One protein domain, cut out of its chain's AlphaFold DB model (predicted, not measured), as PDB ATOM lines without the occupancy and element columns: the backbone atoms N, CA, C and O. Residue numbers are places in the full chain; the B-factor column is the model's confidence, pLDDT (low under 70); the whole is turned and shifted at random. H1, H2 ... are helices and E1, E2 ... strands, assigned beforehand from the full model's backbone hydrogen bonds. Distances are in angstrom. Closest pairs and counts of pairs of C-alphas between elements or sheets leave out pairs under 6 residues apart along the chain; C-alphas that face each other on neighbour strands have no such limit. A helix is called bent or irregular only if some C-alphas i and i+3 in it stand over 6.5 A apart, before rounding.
ATOM      1  N   VAL A   9     -64.880 109.293 -90.375       87.44
ATOM      2  CA  VAL A   9     -63.557 109.599 -90.916       87.44
ATOM      3  C   VAL A   9     -62.559 108.595 -90.359       87.44
ATOM      4  O   VAL A   9     -62.540 108.314 -89.160       87.44
ATOM      5  N   THR A  10     -61.731 108.045 -91.236       91.44
ATOM      6  CA  THR A  10     -60.626 107.161 -90.876       91.44
ATOM      7  C   THR A  10     -59.309 107.869 -91.162       91.44
ATOM      8  O   THR A  10     -59.051 108.260 -92.298       91.44
ATOM      9  N   ALA A  11     -58.465 108.021 -90.147       94.12
ATOM     10  CA  ALA A  11     -57.066 108.396 -90.301       94.12
ATOM     11  C   ALA A  11     -56.243 107.136 -90.616       94.12
ATOM     12  O   ALA A  11     -55.984 106.310 -89.738       94.12
ATOM     13  N   LEU A  12     -55.855 106.970 -91.877       95.38
ATOM     14  CA  LEU A  12     -54.880 105.974 -92.308       95.38
ATOM     15  C   LEU A  12     -53.482 106.507 -91.991       95.38
ATOM     16  O   LEU A  12     -53.057 107.489 -92.587       95.38
ATOM     17  N   ILE A  13     -52.779 105.881 -91.051       96.31
ATOM     18  CA  ILE A  13     -51.451 106.305 -90.602       96.31
ATOM     19  C   ILE A  13     -50.422 105.284 -91.073       96.31
ATOM     20  O   ILE A  13     -50.530 104.104 -90.745       96.31
ATOM     21  N   THR A  14     -49.406 105.725 -91.806       95.88
ATOM     22  CA  THR A  14     -48.376 104.852 -92.385       95.88
ATOM     23  C   THR A  14     -46.984 105.286 -91.954       95.88
ATOM     24  O   THR A  14     -46.665 106.476 -91.881       95.88
ATOM     25  N   ARG A  15     -46.122 104.308 -91.661       94.62
ATOM     26  CA  ARG A  15     -44.711 104.574 -91.382       94.62
ATOM     27  C   ARG A  15     -43.919 104.748 -92.676       94.62
ATOM     28  O   ARG A  15     -43.887 103.877 -93.543       94.62
ATOM     29  N   ARG A  16     -43.220 105.870 -92.776       94.12
ATOM     30  CA  ARG A  16     -42.370 106.254 -93.904       94.12
ATOM     31  C   ARG A  16     -41.006 105.574 -93.814       94.12
ATOM     32  O   ARG A  16     -40.599 105.035 -92.784       94.12
ATOM     33  N   LYS A  17     -40.246 105.623 -94.914       91.12
ATOM     34  CA  LYS A  17     -38.903 105.013 -94.991       91.12
ATOM     35  C   LYS A  17     -37.912 105.611 -93.989       91.12
ATOM     36  O   LYS A  17     -37.058 104.873 -93.502       91.12
ATOM     37  N   ASP A  18     -38.050 106.906 -93.700       92.94
ATOM     38  CA  ASP A  18     -37.257 107.656 -92.714       92.94
ATOM     39  C   ASP A  18     -37.686 107.390 -91.256       92.94
ATOM     40  O   ASP A  18     -37.069 107.905 -90.330       92.94
ATOM     41  N   GLY A  19     -38.714 106.560 -91.047       90.62
ATOM     42  CA  GLY A  19     -39.224 106.183 -89.735       90.62
ATOM     43  C   GLY A  19     -40.320 107.093 -89.186       90.62
ATOM     44  O   GLY A  19     -40.934 106.694 -88.200       90.62
ATOM     45  N   SER A  20     -40.595 108.240 -89.820       95.81
ATOM     46  CA  SER A  20     -41.702 109.135 -89.452       95.81
ATOM     47  C   SER A  20     -43.065 108.575 -89.878       95.81
ATOM     48  O   SER A  20     -43.142 107.646 -90.680       95.81
ATOM     49  N   PHE A  21     -44.147 109.141 -89.353       96.50
ATOM     50  CA  PHE A  21     -45.524 108.757 -89.645       96.50
ATOM     51  C   PHE A  21     -46.226 109.848 -90.445       96.50
ATOM     52  O   PHE A  21     -46.190 111.018 -90.064       96.50
ATOM     53  N   GLU A  22     -46.884 109.467 -91.534       96.12
ATOM     54  CA  GLU A  22     -47.813 110.323 -92.276       96.12
ATOM     55  C   GLU A  22     -49.249 109.849 -92.080       96.12
ATOM     56  O   GLU A  22     -49.486 108.720 -91.652       96.12
ATOM     57  N   VAL A  23     -50.204 110.729 -92.374       95.62
ATOM     58  CA  VAL A  23     -51.628 110.417 -92.307       95.62
ATOM     59  C   VAL A  23     -52.313 110.791 -93.608       95.62
ATOM     60  O   VAL A  23     -52.084 111.867 -94.155       95.62
ATOM     61  N   GLN A  24     -53.201 109.911 -94.043       94.12
ATOM     62  CA  GLN A  24     -54.186 110.150 -95.080       94.12
ATOM     63  C   GLN A  24     -55.578 109.975 -94.476       94.12
ATOM     64  O   GLN A  24     -55.821 109.051 -93.704       94.12
ATOM     65  N   TYR A  25     -56.519 110.846 -94.826       90.94
ATOM     66  CA  TYR A  25     -57.895 110.732 -94.345       90.94
ATOM     67  C   TYR A  25     -58.801 110.082 -95.388       90.94
ATOM     68  O   TYR A  25     -58.911 110.566 -96.514       90.94
ATOM     69  N   ILE A  26     -59.518 109.040 -94.978       86.50
ATOM     70  CA  ILE A  26     -60.533 108.345 -95.772       86.50
ATOM     71  C   ILE A  26     -61.901 108.656 -95.159       86.50
ATOM     72  O   ILE A  26     -62.126 108.363 -93.986       86.50
ATOM     73  N   GLY A  27     -62.821 109.239 -95.927       72.31
ATOM     74  CA  GLY A  27     -64.178 109.543 -95.464       72.31
ATOM     75  C   GLY A  27     -65.165 109.714 -96.619       72.31
ATOM     76  O   GLY A  27     -64.751 109.980 -97.747       72.31
ATOM     77  N   ASP A  28     -66.457 109.567 -96.320       58.72
ATOM     78  CA  ASP A  28     -67.550 109.745 -97.284       58.72
ATOM     79  C   ASP A  28     -67.910 111.238 -97.408       58.72
ATOM     80  O   ASP A  28     -68.338 111.880 -96.445       58.72
ATOM     81  N   ASP A  29     -67.711 111.782 -98.610       55.28
ATOM     82  CA  ASP A  29     -68.357 112.948 -99.243       55.28
ATOM     83  C   ASP A  29     -68.332 114.338 -98.580       55.28
ATOM     84  O   ASP A  29     -68.501 115.348 -99.266       55.28
ATOM     85  N   SER A  30     -68.088 114.463 -97.278       58.34
ATOM     86  CA  SER A  30     -68.101 115.753 -96.580       58.34
ATOM     87  C   SER A  30     -66.773 116.507 -96.685       58.34
ATOM     88  O   SER A  30     -66.722 117.679 -96.333       58.34
ATOM     89  N   GLY A  31     -65.715 115.906 -97.231       68.25
ATOM     90  CA  GLY A  31     -64.382 116.502 -97.351       68.25
ATOM     91  C   GLY A  31     -63.558 116.331 -96.075       68.25
ATOM     92  O   GLY A  31     -63.964 116.763 -94.994       68.25
ATOM     93  N   SER A  32     -62.395 115.703 -96.213       80.19
ATOM     94  CA  SER A  32     -61.488 115.374 -95.112       80.19
ATOM     95  C   SER A  32     -60.765 116.599 -94.527       80.19
ATOM     96  O   SER A  32     -60.625 117.617 -95.217       80.19
ATOM     97  N   PRO A  33     -60.262 116.530 -93.277       85.12
ATOM     98  CA  PRO A  33     -59.319 117.520 -92.771       85.12
ATOM     99  C   PRO A  33     -58.077 117.597 -93.664       85.12
ATOM    100  O   PRO A  33     -57.732 116.649 -94.372       85.12
ATOM    101  N   LYS A  34     -57.364 118.723 -93.602       87.19
ATOM    102  CA  LYS A  34     -56.058 118.828 -94.253       87.19
ATOM    103  C   LYS A  34     -55.072 117.882 -93.569       87.19
ATOM    104  O   LYS A  34     -54.982 117.864 -92.342       87.19
ATOM    105  N   GLU A  35     -54.310 117.147 -94.368       90.88
ATOM    106  CA  GLU A  35     -53.260 116.261 -93.872       90.88
ATOM    107  C   GLU A  35     -52.158 117.086 -93.170       90.88
ATOM    108  O   GLU A  35     -51.627 118.040 -93.762       90.88
ATOM    109  N   PRO A  36     -51.834 116.796 -91.894       92.31
ATOM    110  CA  PRO A  36     -50.686 117.382 -91.219       92.31
ATOM    111  C   PRO A  36     -49.369 116.938 -91.868       92.31
ATOM    112  O   PRO A  36     -49.305 115.993 -92.653       92.31
ATOM    113  N   LYS A  37     -48.284 117.636 -91.519       94.56
ATOM    114  CA  LYS A  37     -46.937 117.193 -91.895       94.56
ATOM    115  C   LYS A  37     -46.610 115.865 -91.196       94.56
ATOM    116  O   LYS A  37     -47.099 115.657 -90.085       94.56
ATOM    117  N   PRO A  38     -45.744 115.026 -91.789       96.25
ATOM    118  CA  PRO A  38     -45.260 113.831 -91.117       96.25
ATOM    119  C   PRO A  38     -44.643 114.151 -89.750       96.25
ATOM    120  O   PRO A  38     -43.976 115.180 -89.601       96.25
ATOM    121  N   ALA A  39     -44.853 113.267 -88.780       96.94
ATOM    122  CA  ALA A  39     -44.387 113.414 -87.401       96.94
ATOM    123  C   ALA A  39     -43.466 112.256 -86.998       96.94
ATOM    124  O   ALA A  39     -43.553 111.167 -87.568       96.94
ATOM    125  N   ALA A  40     -42.575 112.462 -86.029       96.19
ATOM    126  CA  ALA A  40     -41.627 111.423 -85.624       96.19
ATOM    127  C   ALA A  40     -42.288 110.341 -84.758       96.19
ATOM    128  O   ALA A  40     -41.860 109.188 -84.781       96.19
ATOM    129  N   THR A  41     -43.336 110.711 -84.018       96.56
ATOM    130  CA  THR A  41     -44.060 109.829 -83.094       96.56
ATOM    131  C   THR A  41     -45.559 109.818 -83.380       96.56
ATOM    132  O   THR A  41     -46.120 110.767 -83.939       96.56
ATOM    133  N   LEU A  42     -46.235 108.745 -82.969       95.94
ATOM    134  CA  LEU A  42     -47.694 108.650 -83.020       95.94
ATOM    135  C   LEU A  42     -48.343 109.662 -82.068       95.94
ATOM    136  O   LEU A  42     -49.397 110.208 -82.395       95.94
ATOM    137  N   ALA A  43     -47.711 109.957 -80.928       94.06
ATOM    138  CA  ALA A  43     -48.156 111.002 -80.009       94.06
ATOM    139  C   ALA A  43     -48.164 112.398 -80.661       94.06
ATOM    140  O   ALA A  43     -49.176 113.101 -80.592       94.06
ATOM    141  N   GLU A  44     -47.076 112.787 -81.333       94.94
ATOM    142  CA  GLU A  44     -47.004 114.049 -82.085       94.94
ATOM    143  C   GLU A  44     -48.052 114.096 -83.195       94.94
ATOM    144  O   GLU A  44     -48.750 115.101 -83.354       94.94
ATOM    145  N   LEU A  45     -48.207 113.000 -83.943       94.50
ATOM    146  CA  LEU A  45     -49.187 112.942 -85.020       94.50
ATOM    147  C   LEU A  45     -50.614 113.092 -84.474       94.50
ATOM    148  O   LEU A  45     -51.374 113.919 -84.980       94.50
ATOM    149  N   ARG A  46     -50.961 112.386 -83.389       92.56
ATOM    150  CA  ARG A  46     -52.260 112.509 -82.701       92.56
ATOM    151  C   ARG A  46     -52.529 113.942 -82.247       92.56
ATOM    152  O   ARG A  46     -53.638 114.434 -82.441       92.56
ATOM    153  N   ALA A  47     -51.524 114.633 -81.706       93.88
ATOM    154  CA  ALA A  47     -51.653 116.028 -81.280       93.88
ATOM    155  C   ALA A  47     -51.999 116.990 -82.433       93.88
ATOM    156  O   ALA A  47     -52.496 118.086 -82.183       93.88
ATOM    157  N   THR A  48     -51.780 116.584 -83.690       93.75
ATOM    158  CA  THR A  48     -52.193 117.345 -84.882       93.75
ATOM    159  C   THR A  48     -53.495 116.841 -85.509       93.75
ATOM    160  O   THR A  48     -54.290 117.657 -85.978       93.75
ATOM    161  N   ILE A  49     -53.748 115.527 -85.484       93.00
ATOM    162  CA  ILE A  49     -54.979 114.920 -86.009       93.00
ATOM    163  C   ILE A  49     -56.187 115.340 -85.168       93.00
ATOM    164  O   ILE A  49     -57.176 115.810 -85.732       93.00
ATOM    165  N   ASP A  50     -56.107 115.219 -83.838       92.94
ATOM    166  CA  ASP A  50     -57.245 115.472 -82.944       92.94
ATOM    167  C   ASP A  50     -57.823 116.893 -83.156       92.94
ATOM    168  O   ASP A  50     -59.020 117.007 -83.441       92.94
ATOM    169  N   PRO A  51     -57.022 117.983 -83.132       92.50
ATOM    170  CA  PRO A  51     -57.529 119.325 -83.420       92.50
ATOM    171  C   PRO A  51     -58.042 119.504 -84.852       92.50
ATOM    172  O   PRO A  51     -59.011 120.233 -85.057       92.50
ATOM    173  N   ALA A  52     -57.424 118.858 -85.847       91.06
ATOM    174  CA  ALA A  52     -57.848 118.972 -87.244       91.06
ATOM    175  C   ALA A  52     -59.233 118.345 -87.470       91.06
ATOM    176  O   ALA A  52     -60.074 118.922 -88.163       91.06
ATOM    177  N   VAL A  53     -59.492 117.194 -86.847       90.31
ATOM    178  CA  VAL A  53     -60.801 116.531 -86.863       90.31
ATOM    179  C   VAL A  53     -61.836 117.380 -86.117       90.31
ATOM    180  O   VAL A  53     -62.925 117.608 -86.644       90.31
ATOM    181  N   VAL A  54     -61.500 117.932 -84.945       90.50
ATOM    182  CA  VAL A  54     -62.397 118.841 -84.204       90.50
ATOM    183  C   VAL A  54     -62.740 120.081 -85.029       90.50
ATOM    184  O   VAL A  54     -63.914 120.407 -85.169       90.50
ATOM    185  N   ALA A  55     -61.753 120.746 -85.628       89.44
ATOM    186  CA  ALA A  55     -61.987 121.932 -86.451       89.44
ATOM    187  C   ALA A  55     -62.864 121.626 -87.676       89.44
ATOM    188  O   ALA A  55     -63.644 122.468 -88.115       89.44
ATOM    189  N   ARG A  56     -62.746 120.415 -88.235       87.06
ATOM    190  CA  ARG A  56     -63.502 120.013 -89.423       87.06
ATOM    191  C   ARG A  56     -64.951 119.650 -89.114       87.06
ATOM    192  O   ARG A  56     -65.830 119.997 -89.911       87.06
ATOM    193  N   TYR A  57     -65.175 118.921 -88.026       85.75
ATOM    194  CA  TYR A  57     -66.444 118.242 -87.758       85.75
ATOM    195  C   TYR A  57     -67.161 118.738 -86.499       85.75
ATOM    196  O   TYR A  57     -68.365 118.541 -86.392       85.75
ATOM    197  N   GLY A  58     -66.464 119.420 -85.585       83.75
ATOM    198  CA  GLY A  58     -66.965 119.832 -84.271       83.75
ATOM    199  C   GLY A  58     -68.273 120.623 -84.310       83.75
ATOM    200  O   GLY A  58     -69.201 120.314 -83.571       83.75
ATOM    201  N   GLU A  59     -68.387 121.594 -85.219       80.81
ATOM    202  CA  GLU A  59     -69.598 122.422 -85.365       80.81
ATOM    203  C   GLU A  59     -70.799 121.668 -85.960       80.81
ATOM    204  O   GLU A  59     -71.931 122.138 -85.874       80.81
ATOM    205  N   LYS A  60     -70.563 120.515 -86.595       78.50
ATOM    206  CA  LYS A  60     -71.585 119.706 -87.278       78.50
ATOM    207  C   LYS A  60     -71.776 118.346 -86.613       78.50
ATOM    208  O   LYS A  60     -72.283 117.426 -87.255       78.50
ATOM    209  N   LEU A  61     -71.341 118.209 -85.360       80.50
ATOM    210  CA  LEU A  61     -71.434 116.950 -84.641       80.50
ATOM    211  C   LEU A  61     -72.902 116.538 -84.474       80.50
ATOM    212  O   LEU A  61     -73.697 117.322 -83.955       80.50
ATOM    213  N   PRO A  62     -73.265 115.310 -84.877       78.50
ATOM    214  CA  PRO A  62     -74.534 114.713 -84.485       78.50
ATOM    215  C   PRO A  62     -74.652 114.619 -82.957       78.50
ATOM    216  O   PRO A  62     -73.641 114.486 -82.265       78.50
ATOM    217  N   ASP A  63     -75.880 114.592 -82.430       78.31
ATOM    218  CA  ASP A  63     -76.138 114.478 -80.982       78.31
ATOM    219  C   ASP A  63     -75.502 113.222 -80.356       78.31
ATOM    220  O   ASP A  63     -75.107 113.221 -79.192       78.31
ATOM    221  N   ASN A  64     -75.371 112.145 -81.136       76.62
ATOM    222  CA  ASN A  64     -74.730 110.892 -80.729       76.62
ATOM    223  C   ASN A  64     -73.207 110.863 -80.969       76.62
ATOM    224  O   ASN A  64     -72.573 109.830 -80.751       76.62
ATOM    225  N   GLY A  65     -72.620 111.978 -81.405       84.44
ATOM    226  CA  GLY A  65     -71.215 112.085 -81.770       84.44
ATOM    227  C   GLY A  65     -70.888 111.503 -83.146       84.44
ATOM    228  O   GLY A  65     -71.750 111.040 -83.895       84.44
ATOM    229  N   MET A  66     -69.602 111.547 -83.481       86.56
ATOM    230  CA  MET A  66     -69.060 111.109 -84.765       86.56
ATOM    231  C   MET A  66     -67.964 110.064 -84.551       86.56
ATOM    232  O   MET A  66     -67.087 110.240 -83.705       86.56
ATOM    233  N   GLY A  67     -67.999 108.978 -85.322       88.19
ATOM    234  CA  GLY A  67     -66.953 107.960 -85.281       88.19
ATOM    235  C   GLY A  67     -65.658 108.467 -85.911       88.19
ATOM    236  O   GLY A  67     -65.676 109.102 -86.966       88.19
ATOM    237  N   VAL A  68     -64.528 108.158 -85.280       90.75
ATOM    238  CA  VAL A  68     -63.190 108.433 -85.815       90.75
ATOM    239  C   VAL A  68     -62.364 107.159 -85.723       90.75
ATOM    240  O   VAL A  68     -62.032 106.698 -84.627       90.75
ATOM    241  N   TRP A 148     -57.788 101.313 -84.244       95.31
ATOM    242  CA  TRP A 148     -58.275 102.038 -83.075       95.31
ATOM    243  C   TRP A 148     -59.496 102.877 -83.432       95.31
ATOM    244  O   TRP A 148     -59.537 103.519 -84.479       95.31
ATOM    245  N   GLN A 149     -60.499 102.897 -82.558       92.38
ATOM    246  CA  GLN A 149     -61.720 103.670 -82.761       92.38
ATOM    247  C   GLN A 149     -62.002 104.574 -81.568       92.38
ATOM    248  O   GLN A 149     -61.882 104.182 -80.404       92.38
ATOM    249  N   ARG A 150     -62.422 105.798 -81.875       92.56
ATOM    250  CA  ARG A 150     -62.867 106.798 -80.904       92.56
ATOM    251  C   ARG A 150     -64.164 107.427 -81.381       92.56
ATOM    252  O   ARG A 150     -64.515 107.350 -82.558       92.56
ATOM    253  N   VAL A 151     -64.848 108.092 -80.464       91.38
ATOM    254  CA  VAL A 151     -66.006 108.932 -80.769       91.38
ATOM    255  C   VAL A 151     -65.642 110.371 -80.459       91.38
ATOM    256  O   VAL A 151     -65.226 110.674 -79.343       91.38
ATOM    257  N   LEU A 152     -65.795 111.263 -81.433       91.19
ATOM    258  CA  LEU A 152     -65.770 112.696 -81.189       91.19
ATOM    259  C   LEU A 152     -67.158 113.144 -80.717       91.19
ATOM    260  O   LEU A 152     -68.153 112.942 -81.411       91.19
ATOM    261  N   THR A 153     -67.213 113.758 -79.540       90.00
ATOM    262  CA  THR A 153     -68.424 114.333 -78.936       90.00
ATOM    263  C   THR A 153     -68.227 115.827 -78.676       90.00
ATOM    264  O   THR A 153     -67.112 116.339 -78.796       90.00
ATOM    265  N   ALA A 154     -69.286 116.528 -78.259       86.00
ATOM    266  CA  ALA A 154     -69.189 117.928 -77.837       86.00
ATOM    267  C   ALA A 154     -68.208 118.139 -76.662       86.00
ATOM    268  O   ALA A 154     -67.581 119.190 -76.562       86.00
ATOM    269  N   SER A 155     -68.027 117.124 -75.809       86.44
ATOM    270  CA  SER A 155     -67.070 117.135 -74.691       86.44
ATOM    271  C   SER A 155     -65.650 116.721 -75.102       86.44
ATOM    272  O   SER A 155     -64.770 116.609 -74.251       86.44
ATOM    273  N   GLY A 156     -65.420 116.470 -76.394       88.50
ATOM    274  CA  GLY A 156     -64.161 115.979 -76.939       88.50
ATOM    275  C   GLY A 156     -64.194 114.489 -77.272       88.50
ATOM    276  O   GLY A 156     -65.252 113.869 -77.417       88.50
TER     277      GLY A 156
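This is residues 9 to 68 and 148 to 156 of the 162 residues of an uncharacterized protein of Chloroflexi bacterium (UniProt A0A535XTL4). A two-stranded hairpin, E1 and E2, and a smaller two-stranded sheet, E3 and E4, share one kinked helix, H1, which packs on both. The long link, residues 28 to 41, folds back from E2 to H1. The 69 printed residues include E1, E2, H1, E3 and E4 in that order; both sheets are antiparallel, the class is mixed, and the whole is compact, radius of gyration of the C-alphas 12.4 A, spanning 41 by 24 by 19 A.

E1, residues 9 to 15, and E2, residues 21 to 27, form an antiparallel hairpin; N 12 and O 24 are 2.8 A apart, within hydrogen-bond range. The closest C-alphas of E2 and H1, residues 42 to 60, are those of Phe 21 and Leu 42, 7.0 A apart. H1 has 12 of 15 O i to N i+4 pairs within range, a kink of 33 degrees near residue 54, and is irregular: C-alphas 56 and 59 are 7.7 A apart. E3, residues 66 to 68, is antiparallel to E4, residues 148 to 153, with N 68 and O 150 2.8 A apart. The closest C-alphas of E1 and E3, Val 9 and Val 68, are 5.2 A apart; those of H1 and E4, Val 54 and Leu 152, 7.6 A. E1 and E4 are apart.

E1 begins at C-alpha 9 (-63.557, 109.599, -90.916) and is 19.5 A long, E2 19.6 A, H1 26.7 A, E3 6.5 A and E4 16.5 A, ending at C-alpha 153 (-68.424, 114.333, -78.936).

The C-alphas farthest apart, Asp 18 and Asp 63, are 41.2 A apart. Residues 69 to 147 are not printed; C-alphas 68 and 148 are 8.5 A apart across the cut. The link from E2 to H1 is long, and in it residues 28 to 31 have pLDDT under 70.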